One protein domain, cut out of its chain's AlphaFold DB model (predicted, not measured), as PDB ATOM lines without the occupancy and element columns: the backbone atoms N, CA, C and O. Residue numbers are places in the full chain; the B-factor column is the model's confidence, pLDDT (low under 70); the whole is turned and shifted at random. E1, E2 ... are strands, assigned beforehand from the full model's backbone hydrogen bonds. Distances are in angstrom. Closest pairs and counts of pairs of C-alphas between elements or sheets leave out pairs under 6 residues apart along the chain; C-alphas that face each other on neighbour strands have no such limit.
ATOM      1  N   THR A 112      10.200  -3.971  19.132       93.88
ATOM      2  CA  THR A 112       9.675  -3.146  18.047       93.88
ATOM      3  C   THR A 112       8.809  -3.992  17.112       93.88
ATOM      4  O   THR A 112       8.385  -5.090  17.469       93.88
ATOM      5  N   THR A 113       8.492  -3.472  15.934       95.44
ATOM      6  CA  THR A 113       7.739  -4.171  14.889       95.44
ATOM      7  C   THR A 113       8.471  -4.074  13.553       95.44
ATOM      8  O   THR A 113       9.470  -3.361  13.435       95.44
ATOM      9  N   LEU A 114       7.949  -4.762  12.537       95.44
ATOM     10  CA  LEU A 114       8.466  -4.712  11.170       95.44
ATOM     11  C   LEU A 114       8.583  -3.277  10.618       95.44
ATOM     12  O   LEU A 114       9.496  -3.009   9.846       95.44
ATOM     13  N   ASP A 115       7.746  -2.336  11.069       95.50
ATOM     14  CA  ASP A 115       7.791  -0.929  10.638       95.50
ATOM     15  C   ASP A 115       9.118  -0.222  10.985       95.50
ATOM     16  O   ASP A 115       9.452   0.802  10.389       95.50
ATOM     17  N   ALA A 116       9.892  -0.754  11.940       94.56
ATOM     18  CA  ALA A 116      11.223  -0.245  12.270       94.56
ATOM     19  C   ALA A 116      12.327  -0.759  11.328       94.56
ATOM     20  O   ALA A 116      13.441  -0.231  11.337       94.56
ATOM     21  N   VAL A 117      12.039  -1.777  10.513       95.88
ATOM     22  CA  VAL A 117      12.964  -2.294   9.504       95.88
ATOM     23  C   VAL A 117      12.843  -1.423   8.259       95.88
ATOM     24  O   VAL A 117      11.948  -1.589   7.435       95.88
ATOM     25  N   THR A 118      13.758  -0.471   8.118       95.88
ATOM     26  CA  THR A 118      13.804   0.429   6.962       95.88
ATOM     27  C   THR A 118      15.003   0.134   6.077       95.88
ATOM     28  O   THR A 118      16.032  -0.349   6.548       95.88
ATOM     29  N   VAL A 119      14.896   0.461   4.787       96.31
ATOM     30  CA  VAL A 119      16.041   0.394   3.869       96.31
ATOM     31  C   VAL A 119      17.178   1.257   4.413       96.31
ATOM     32  O   VAL A 119      16.985   2.426   4.743       96.31
ATOM     33  N   GLY A 120      18.365   0.665   4.506       93.88
ATOM     34  CA  GLY A 120      19.555   1.269   5.088       93.88
ATOM     35  C   GLY A 120      19.809   0.910   6.552       93.88
ATOM     36  O   GLY A 120      20.924   1.149   7.011       93.88
ATOM     37  N   SER A 121      18.842   0.317   7.264       94.31
ATOM     38  CA  SER A 121      19.054  -0.204   8.619       94.31
ATOM     39  C   SER A 121      19.959  -1.436   8.605       94.31
ATOM     40  O   SER A 121      19.954  -2.218   7.653       94.31
ATOM     41  N   CYS A 122      20.706  -1.627   9.685       93.62
ATOM     42  CA  CYS A 122      21.502  -2.823   9.916       93.62
ATOM     43  C   CYS A 122      20.668  -3.847  10.666       93.62
ATOM     44  O   CYS A 122      20.019  -3.509  11.658       93.62
ATOM     45  N   VAL A 123      20.675  -5.088  10.191       93.44
ATOM     46  CA  VAL A 123      19.901  -6.168  10.795       93.44
ATOM     47  C   VAL A 123      20.761  -7.389  11.068       93.44
ATOM     48  O   VAL A 123      21.650  -7.744  10.294       93.44
ATOM     49  N   VAL A 124      20.450  -8.038  12.184       90.88
ATOM     50  CA  VAL A 124      20.882  -9.395  12.501       90.88
ATOM     51  C   VAL A 124      19.624 -10.237  12.585       90.88
ATOM     52  O   VAL A 124      18.791 -10.045  13.471       90.88
ATOM     53  N   VAL A 125      19.471 -11.141  11.630       90.69
ATOM     54  CA  VAL A 125      18.338 -12.052  11.541       90.69
ATOM     55  C   VAL A 125      18.799 -13.424  11.999       90.69
ATOM     56  O   VAL A 125      19.733 -13.987  11.432       90.69
ATOM     57  N   VAL A 126      18.113 -13.983  12.990       88.62
ATOM     58  CA  VAL A 126      18.249 -15.394  13.354       88.62
ATOM     59  C   VAL A 126      17.106 -16.157  12.706       88.62
ATOM     60  O   VAL A 126      15.933 -15.830  12.901       88.62
ATOM     61  N   THR A 127      17.442 -17.175  11.922       86.50
ATOM     62  CA  THR A 127      16.466 -17.989  11.190       86.50
ATOM     63  C   THR A 127      16.177 -19.296  11.923       86.50
ATOM     64  O   THR A 127      17.051 -19.866  12.576       86.50
ATOM     65  N   GLY A 128      14.921 -19.745  11.866       70.62
ATOM     66  CA  GLY A 128      14.401 -20.810  12.730       70.62
ATOM     67  C   GLY A 128      14.828 -22.236  12.371       70.62
ATOM     68  O   GLY A 128      14.800 -23.084  13.249       70.62
ATOM     69  N   SER A 129      15.232 -22.498  11.125       61.91
ATOM     70  CA  SER A 129      15.777 -23.773  10.635       61.91
ATOM     71  C   SER A 129      16.232 -23.572   9.193       61.91
ATOM     72  O   SER A 129      15.499 -22.995   8.391       61.91
ATOM     73  N   ALA A 130      17.428 -24.047   8.850       52.44
ATOM     74  CA  ALA A 130      17.894 -24.078   7.471       52.44
ATOM     75  C   ALA A 130      17.502 -25.421   6.848       52.44
ATOM     76  O   ALA A 130      18.321 -26.334   6.775       52.44
ATOM     77  N   ASP A 131      16.272 -25.537   6.345       50.09
ATOM     78  CA  ASP A 131      15.916 -26.611   5.406       50.09
ATOM     79  C   ASP A 131      16.549 -26.332   4.029       50.09
ATOM     80  O   ASP A 131      15.863 -26.323   3.014       50.09
ATOM     81  N   GLY A 132      17.845 -25.990   3.995       51.78
ATOM     82  CA  GLY A 132      18.664 -25.748   2.799       51.78
ATOM     83  C   GLY A 132      18.100 -24.780   1.747       51.78
ATOM     84  O   GLY A 132      18.660 -24.693   0.658       51.78
ATOM     85  N   SER A 133      16.997 -24.094   2.039       53.38
ATOM     86  CA  SER A 133      16.228 -23.293   1.094       53.38
ATOM     87  C   SER A 133      16.626 -21.832   1.243       53.38
ATOM     88  O   SER A 133      16.884 -21.361   2.352       53.38
ATOM     89  N   ALA A 134      16.697 -21.121   0.118       56.50
ATOM     90  CA  ALA A 134      17.076 -19.712   0.084       56.50
ATOM     91  C   ALA A 134      16.076 -18.810   0.838       56.50
ATOM     92  O   ALA A 134      16.435 -17.694   1.201       56.50
ATOM     93  N   GLU A 135      14.857 -19.292   1.105       62.31
ATOM     94  CA  GLU A 135      13.865 -18.623   1.948       62.31
ATOM     95  C   GLU A 135      13.906 -19.157   3.389       62.31
ATOM     96  O   GLU A 135      13.176 -20.074   3.770       62.31
ATOM     97  N   ALA A 136      14.766 -18.574   4.221       73.12
ATOM     98  CA  ALA A 136      14.815 -18.902   5.639       73.12
ATOM     99  C   ALA A 136      13.822 -18.026   6.428       73.12
ATOM    100  O   ALA A 136      13.889 -16.795   6.380       73.12
ATOM    101  N   ALA A 137      12.896 -18.656   7.158       86.88
ATOM    102  CA  ALA A 137      11.951 -17.950   8.024       86.88
ATOM    103  C   ALA A 137      12.671 -17.372   9.255       86.88
ATOM    104  O   ALA A 137      13.377 -18.091   9.975       86.88
ATOM    105  N   ALA A 138      12.498 -16.075   9.505       89.94
ATOM    106  CA  ALA A 138      13.106 -15.395  10.644       89.94
ATOM    107  C   ALA A 138      12.389 -15.737  11.953       89.94
ATOM    108  O   ALA A 138      11.204 -15.451  12.125       89.94
ATOM    109  N   ALA A 139      13.144 -16.253  12.919       90.44
ATOM    110  CA  ALA A 139      12.692 -16.368  14.299       90.44
ATOM    111  C   ALA A 139      12.799 -15.012  15.019       90.44
ATOM    112  O   ALA A 139      11.884 -14.596  15.733       90.44
ATOM    113  N   SER A 140      13.899 -14.288  14.799       90.56
ATOM    114  CA  SER A 140      14.103 -12.963  15.382       90.56
ATOM    115  C   SER A 140      14.905 -12.035  14.478       90.56
ATOM    116  O   SER A 140      15.746 -12.467  13.688       90.56
ATOM    117  N   VAL A 141      14.625 -10.739  14.603       93.12
ATOM    118  CA  VAL A 141      15.284  -9.656  13.873       93.12
ATOM    119  C   VAL A 141      15.702  -8.584  14.874       93.12
ATOM    120  O   VAL A 141      14.857  -7.924  15.482       93.12
ATOM    121  N   ALA A 142      17.008  -8.394  15.033       92.88
ATOM    122  CA  ALA A 142      17.568  -7.272  15.775       92.88
ATOM    123  C   ALA A 142      17.947  -6.154  14.799       92.88
ATOM    124  O   ALA A 142      18.654  -6.400  13.821       92.88
ATOM    125  N   VAL A 143      17.476  -4.937  15.063       93.75
ATOM    126  CA  VAL A 143      17.661  -3.756  14.216       93.75
ATOM    127  C   VAL A 143      18.577  -2.747  14.911       93.75
ATOM    128  O   VAL A 143      18.381  -2.412  16.082       93.75
ATOM    129  N   THR A 144      19.542  -2.217  14.165       91.44
ATOM    130  CA  THR A 144      20.394  -1.094  14.577       91.44
ATOM    131  C   THR A 144      20.450  -0.060  13.459       91.44
ATOM    132  O   THR A 144      20.380  -0.390  12.271       91.44
ATOM    133  N   ALA A 145      20.590   1.213  13.823       86.56
ATOM    134  CA  ALA A 145      20.912   2.249  12.851       86.56
ATOM    135  C   ALA A 145      22.312   2.009  12.264       86.56
ATOM    136  O   ALA A 145      23.241   1.663  12.992       86.56
ATOM    137  N   ALA A 146      22.470   2.217  10.957       83.88
ATOM    138  CA  ALA A 146      23.795   2.258  10.352       83.88
ATOM    139  C   ALA A 146      24.559   3.495  10.850       83.88
ATOM    140  O   ALA A 146      23.990   4.588  10.926       83.88
ATOM    141  N   VAL A 147      25.844   3.329  11.146       81.75
ATOM    142  CA  VAL A 147      26.757   4.427  11.481       81.75
ATOM    143  C   VAL A 147      27.576   4.709  10.231       81.75
ATOM    144  O   VAL A 147      28.144   3.793   9.649       81.75
ATOM    145  N   ASP A 148      27.534   5.950   9.745       82.38
ATOM    146  CA  ASP A 148      28.204   6.367   8.501       82.38
ATOM    147  C   ASP A 148      27.835   5.527   7.260       82.38
ATOM    148  O   ASP A 148      28.573   5.428   6.284       82.38
ATOM    149  N   GLY A 149      26.625   4.956   7.265       80.56
ATOM    150  CA  GLY A 149      26.123   4.107   6.182       80.56
ATOM    151  C   GLY A 149      26.601   2.655   6.245       80.56
ATOM    152  O   GLY A 149      26.195   1.869   5.379       80.56
ATOM    153  N   GLY A 208      20.521 -20.539  10.666       78.75
ATOM    154  CA  GLY A 208      21.336 -19.562   9.951       78.75
ATOM    155  C   GLY A 208      21.205 -18.166  10.555       78.75
ATOM    156  O   GLY A 208      20.103 -17.741  10.912       78.75
ATOM    157  N   ILE A 209      22.322 -17.444  10.642       83.38
ATOM    158  CA  ILE A 209      22.342 -16.025  10.999       83.38
ATOM    159  C   ILE A 209      22.614 -15.231   9.721       83.38
ATOM    160  O   ILE A 209      23.628 -15.453   9.062       83.38
ATOM    161  N   VAL A 210      21.723 -14.300   9.383       87.31
ATOM    162  CA  VAL A 210      21.917 -13.348   8.282       87.31
ATOM    163  C   VAL A 210      22.224 -11.988   8.893       87.31
ATOM    164  O   VAL A 210      21.404 -11.425   9.612       87.31
ATOM    165  N   VAL A 211      23.416 -11.462   8.620       88.19
ATOM    166  CA  VAL A 211      23.841 -10.133   9.075       88.19
ATOM    167  C   VAL A 211      24.095  -9.262   7.862       88.19
ATOM    168  O   VAL A 211      24.799  -9.676   6.938       88.19
ATOM    169  N   GLY A 212      23.553  -8.050   7.871       91.00
ATOM    170  CA  GLY A 212      23.832  -7.094   6.812       91.00
ATOM    171  C   GLY A 212      22.923  -5.877   6.825       91.00
ATOM    172  O   GLY A 212      22.220  -5.595   7.799       91.00
ATOM    173  N   LYS A 213      22.954  -5.149   5.713       93.19
ATOM    174  CA  LYS A 213      22.171  -3.935   5.499       93.19
ATOM    175  C   LYS A 213      20.888  -4.266   4.755       93.19
ATOM    176  O   LYS A 213      20.906  -4.980   3.757       93.19
ATOM    177  N   VAL A 214      19.771  -3.717   5.209       95.44
ATOM    178  CA  VAL A 214      18.486  -3.875   4.524       95.44
ATOM    179  C   VAL A 214      18.498  -3.059   3.234       95.44
ATOM    180  O   VAL A 214      18.655  -1.837   3.277       95.44
ATOM    181  N   THR A 215      18.299  -3.708   2.091       95.69
ATOM    182  CA  THR A 215      18.238  -3.052   0.772       95.69
ATOM    183  C   THR A 215      16.819  -2.940   0.235       95.69
ATOM    184  O   THR A 215      16.515  -1.998  -0.497       95.69
ATOM    185  N   ALA A 216      15.927  -3.844   0.639       96.12
ATOM    186  CA  ALA A 216      14.513  -3.796   0.296       96.12
ATOM    187  C   ALA A 216      13.649  -4.421   1.396       96.12
ATOM    188  O   ALA A 216      14.067  -5.359   2.072       96.12
ATOM    189  N   VAL A 217      12.426  -3.905   1.539       96.75
ATOM    190  CA  VAL A 217      11.366  -4.501   2.360       96.75
ATOM    191  C   VAL A 217      10.092  -4.510   1.525       96.75
ATOM    192  O   VAL A 217       9.614  -3.450   1.111       96.75
ATOM    193  N   VAL A 218       9.562  -5.696   1.235       96.25
ATOM    194  CA  VAL A 218       8.363  -5.882   0.408       96.25
ATOM    195  C   VAL A 218       7.407  -6.823   1.128       96.25
ATOM    196  O   VAL A 218       7.581  -8.036   1.128       96.25
ATOM    197  N   GLY A 219       6.369  -6.261   1.749       95.38
ATOM    198  CA  GLY A 219       5.417  -7.047   2.533       95.38
ATOM    199  C   GLY A 219       6.117  -7.753   3.695       95.38
ATOM    200  O   GLY A 219       6.511  -7.100   4.653       95.38
ATOM    201  N   THR A 220       6.260  -9.071   3.593       94.38
ATOM    202  CA  THR A 220       6.909  -9.947   4.581       94.38
ATOM    203  C   THR A 220       8.299 -10.418   4.152       94.38
ATOM    204  O   THR A 220       8.852 -11.320   4.772       94.38
ATOM    205  N   GLU A 221       8.864  -9.856   3.087       94.44
ATOM    206  CA  GLU A 221      10.208 -10.186   2.614       94.44
ATOM    207  C   GLU A 221      11.169  -9.033   2.907       94.44
ATOM    208  O   GLU A 221      10.905  -7.875   2.567       94.44
ATOM    209  N   ILE A 222      12.299  -9.358   3.533       95.12
ATOM    210  CA  ILE A 222      13.402  -8.441   3.814       95.12
ATOM    211  C   ILE A 222      14.602  -8.908   2.994       95.12
ATOM    212  O   ILE A 222      15.095 -10.019   3.184       95.12
ATOM    213  N   THR A 223      15.099  -8.057   2.100       94.25
ATOM    214  CA  THR A 223      16.360  -8.308   1.398       94.25
ATOM    215  C   THR A 223      17.498  -7.677   2.182       94.25
ATOM    216  O   THR A 223      17.503  -6.468   2.435       94.25
ATOM    217  N   VAL A 224      18.460  -8.507   2.565       93.06
ATOM    218  CA  VAL A 224      19.646  -8.129   3.325       93.06
ATOM    219  C   VAL A 224      20.870  -8.334   2.449       93.06
ATOM    220  O   VAL A 224      21.101  -9.418   1.918       93.06
ATOM    221  N   GLU A 225      21.660  -7.286   2.301       90.69
ATOM    222  CA  GLU A 225      22.970  -7.338   1.673       90.69
ATOM    223  C   GLU A 225      24.017  -7.570   2.758       90.69
ATOM    224  O   GLU A 225      24.217  -6.724   3.638       90.69
ATOM    225  N   SER A 226      24.654  -8.740   2.733       85.25
ATOM    226  CA  SER A 226      25.758  -9.037   3.639       85.25
ATOM    227  C   SER A 226      27.042  -8.463   3.055       85.25
ATOM    228  O   SER A 226      27.442  -8.811   1.942       85.25
ATOM    229  N   SER A 227      27.705  -7.587   3.809       71.69
ATOM    230  CA  SER A 227      29.097  -7.244   3.539       71.69
ATOM    231  C   SER A 227      29.908  -8.504   3.816       71.69
ATOM    232  O   SER A 227      30.039  -8.887   4.983       71.69
ATOM    233  N   GLY A 228      30.361  -9.186   2.760       58.84
ATOM    234  CA  GLY A 228      31.059 -10.465   2.841       58.84
ATOM    235  C   GLY A 228      32.174 -10.414   3.877       58.84
ATOM    236  O   GLY A 228      33.267  -9.926   3.613       58.84
ATOM    237  N   SER A 229      31.891 -10.893   5.085       54.59
ATOM    238  CA  SER A 229      32.915 -11.033   6.106       54.59
ATOM    239  C   SER A 229      33.744 -12.225   5.664       54.59
ATOM    240  O   SER A 229      33.218 -13.338   5.596       54.59
ATOM    241  N   THR A 247      26.759 -10.337  -1.043       84.56
ATOM    242  CA  THR A 247      25.755 -11.387  -1.224       84.56
ATOM    243  C   THR A 247      24.400 -10.897  -0.733       84.56
ATOM    244  O   THR A 247      24.230 -10.498   0.421       84.56
ATOM    245  N   SER A 248      23.408 -10.917  -1.623       89.25
ATOM    246  CA  SER A 248      22.019 -10.620  -1.275       89.25
ATOM    247  C   SER A 248      21.324 -11.874  -0.750       89.25
ATOM    248  O   SER A 248      21.323 -12.903  -1.425       89.25
ATOM    249  N   SER A 249      20.689 -11.773   0.411       89.81
ATOM    250  CA  SER A 249      19.838 -12.815   0.990       89.81
ATOM    251  C   SER A 249      18.426 -12.278   1.187       89.81
ATOM    252  O   SER A 249      18.254 -11.151   1.649       89.81
ATOM    253  N   THR A 250      17.414 -13.079   0.864       90.50
ATOM    254  CA  THR A 250      16.015 -12.749   1.155       90.50
ATOM    255  C   THR A 250      15.564 -13.536   2.372       90.50
ATOM    256  O   THR A 250      15.763 -14.744   2.458       90.50
ATOM    257  N   VAL A 251      14.961 -12.837   3.323       92.12
ATOM    258  CA  VAL A 251      14.443 -13.396   4.565       92.12
ATOM    259  C   VAL A 251      12.940 -13.176   4.597       92.12
ATOM    260  O   VAL A 251      12.477 -12.048   4.415       92.12
ATOM    261  N   THR A 252      12.188 -14.232   4.892       93.12
ATOM    262  CA  THR A 252      10.743 -14.130   5.110       93.12
ATOM    263  C   THR A 252      10.457 -13.974   6.597       93.12
ATOM    264  O   THR A 252      10.996 -14.708   7.426       93.12
ATOM    265  N   VAL A 253       9.596 -13.023   6.941       94.50
ATOM    266  CA  VAL A 253       9.128 -12.779   8.309       94.50
ATOM    267  C   VAL A 253       7.637 -13.074   8.436       94.50
ATOM    268  O   VAL A 253       6.885 -12.966   7.471       94.50
ATOM    269  N   ASP A 254       7.176 -13.405   9.635       92.38
ATOM    270  CA  ASP A 254       5.756 -13.611   9.908       92.38
ATOM    271  C   ASP A 254       5.342 -13.044  11.278       92.38
ATOM    272  O   ASP A 254       6.096 -12.320  11.932       92.38
ATOM    273  N   GLY A 255       4.104 -13.320  11.701       90.94
ATOM    274  CA  GLY A 255       3.565 -12.832  12.975       90.94
ATOM    275  C   GLY A 255       4.206 -13.448  14.227       90.94
ATOM    276  O   GLY A 255       3.924 -12.977  15.326       90.94
ATOM    277  N   SER A 256       5.032 -14.486  14.080       90.06
ATOM    278  CA  SER A 256       5.831 -15.085  15.153       90.06
ATOM    279  C   SER A 256       7.248 -14.506  15.240       90.06
ATOM    280  O   SER A 256       7.913 -14.676  16.263       90.06
ATOM    281  N   THR A 257       7.696 -13.775  14.211       92.94
ATOM    282  CA  THR A 257       9.004 -13.116  14.207       92.94
ATOM    283  C   THR A 257       9.068 -12.043  15.292       92.94
ATOM    284  O   THR A 257       8.269 -11.103  15.323       92.94
ATOM    285  N   THR A 258      10.060 -12.150  16.173       92.62
ATOM    286  CA  THR A 258      10.301 -11.148  17.219       92.62
ATOM    287  C   THR A 258      11.233 -10.055  16.711       92.62
ATOM    288  O   THR A 258      12.316 -10.354  16.211       92.62
ATOM    289  N   TYR A 259      10.853  -8.789  16.892       93.56
ATOM    290  CA  TYR A 259      11.675  -7.644  16.500       93.56
ATOM    291  C   TYR A 259      12.189  -6.901  17.723       93.56
ATOM    292  O   TYR A 259      11.417  -6.538  18.614       93.56
ATOM    293  N   THR A 260      13.478  -6.596  17.730       94.00
ATOM    294  CA  THR A 260      14.090  -5.725  18.731       94.00
ATOM    295  C   THR A 260      14.902  -4.634  18.054       94.00
ATOM    296  O   THR A 260      15.415  -4.805  16.953       94.00
ATOM    297  N   THR A 261      15.014  -3.486  18.708       93.00
ATOM    298  CA  THR A 261      15.934  -2.419  18.310       93.00
ATOM    299  C   THR A 261      16.854  -2.114  19.471       93.00
ATOM    300  O   THR A 261      16.401  -2.120  20.615       93.00
ATOM    301  N   THR A 262      18.128  -1.837  19.197       90.69
ATOM    302  CA  THR A 262      19.051  -1.319  20.215       90.69
ATOM    303  C   THR A 262      19.513   0.074  19.838       90.69
ATOM    304  O   THR A 262      19.931   0.320  18.709       90.69
ATOM    305  N   ALA A 263      19.414   0.994  20.791       90.31
ATOM    306  CA  ALA A 263      19.843   2.374  20.639       90.31
ATOM    307  C   ALA A 263      20.797   2.764  21.770       90.31
ATOM    308  O   ALA A 263      20.719   2.220  22.876       90.31
TER     309      ALA A 263
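What this domain is: This is residues 112 to 149, 208 to 229 and 247 to 263 of the 359 residues of an uncharacterized protein of Oerskovia enterophila (UniProt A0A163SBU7). What shape do these atoms make? They make a small closed barrel of five strands, running round as E1, E2, E5, E4, E3 and back to E1, with a sixth strand, E6, paired onto E2 but not in the ring. E2 and E3 bend sharply, and different parts of each pair with different neighbours. What is it made of? The printed part has 77 residues, with no named helix and six strands, E1 to E6 along the chain, in one mixed sheet; its class is all strand. How large is it? It is compact, with a radius of gyration of the C-alphas of 11.3 A and spans of 35 by 27 by 20 A.

Where its parts are: Where are the longer strands? E2 is residues 136 to 144, 20.7 A, and bends by 77 degrees at 139; E3 is residues 209 to 218, 20.3 A, and bends by 92 degrees at 213. Where are the others? E1, residues 122 to 127, begins at C-alpha (21.502, -2.823, 9.916). E4 is 221 to 226, E5 is 247 to 252, and E6, 258 to 263, ends at C-alpha (19.843, 2.374, 20.639).

How they stand to each other: What is beside E2? On one side is E1, a hairpin with it, antiparallel, with N 124 and O 142 2.9 A apart. On the other side are E5, parallel, with N 138 and O 252 2.9 A apart, and E6, parallel, with N 141 and O 258 2.8 A apart. How does the ring close? Antiparallel pairs follow: E5 and E4, N 249 to O 224, 2.8 A; the hairpin E4 and E3, N 223 to O 216, 2.9 A; E3 and E1, N 125 to O 210, 2.8 A.

The domain as a whole: Where is the chain cut? Residues 150 to 207 and 230 to 246 are not printed, with C-alpha gaps of 24.4 A and 10.3 A. Are any links long? Of the links printed whole, E3 to E4 and E5 to E6 are tight and E1 to E2 is short. Where is confidence low? Residues 129 to 135 and 228 to 229 have pLDDT under 70.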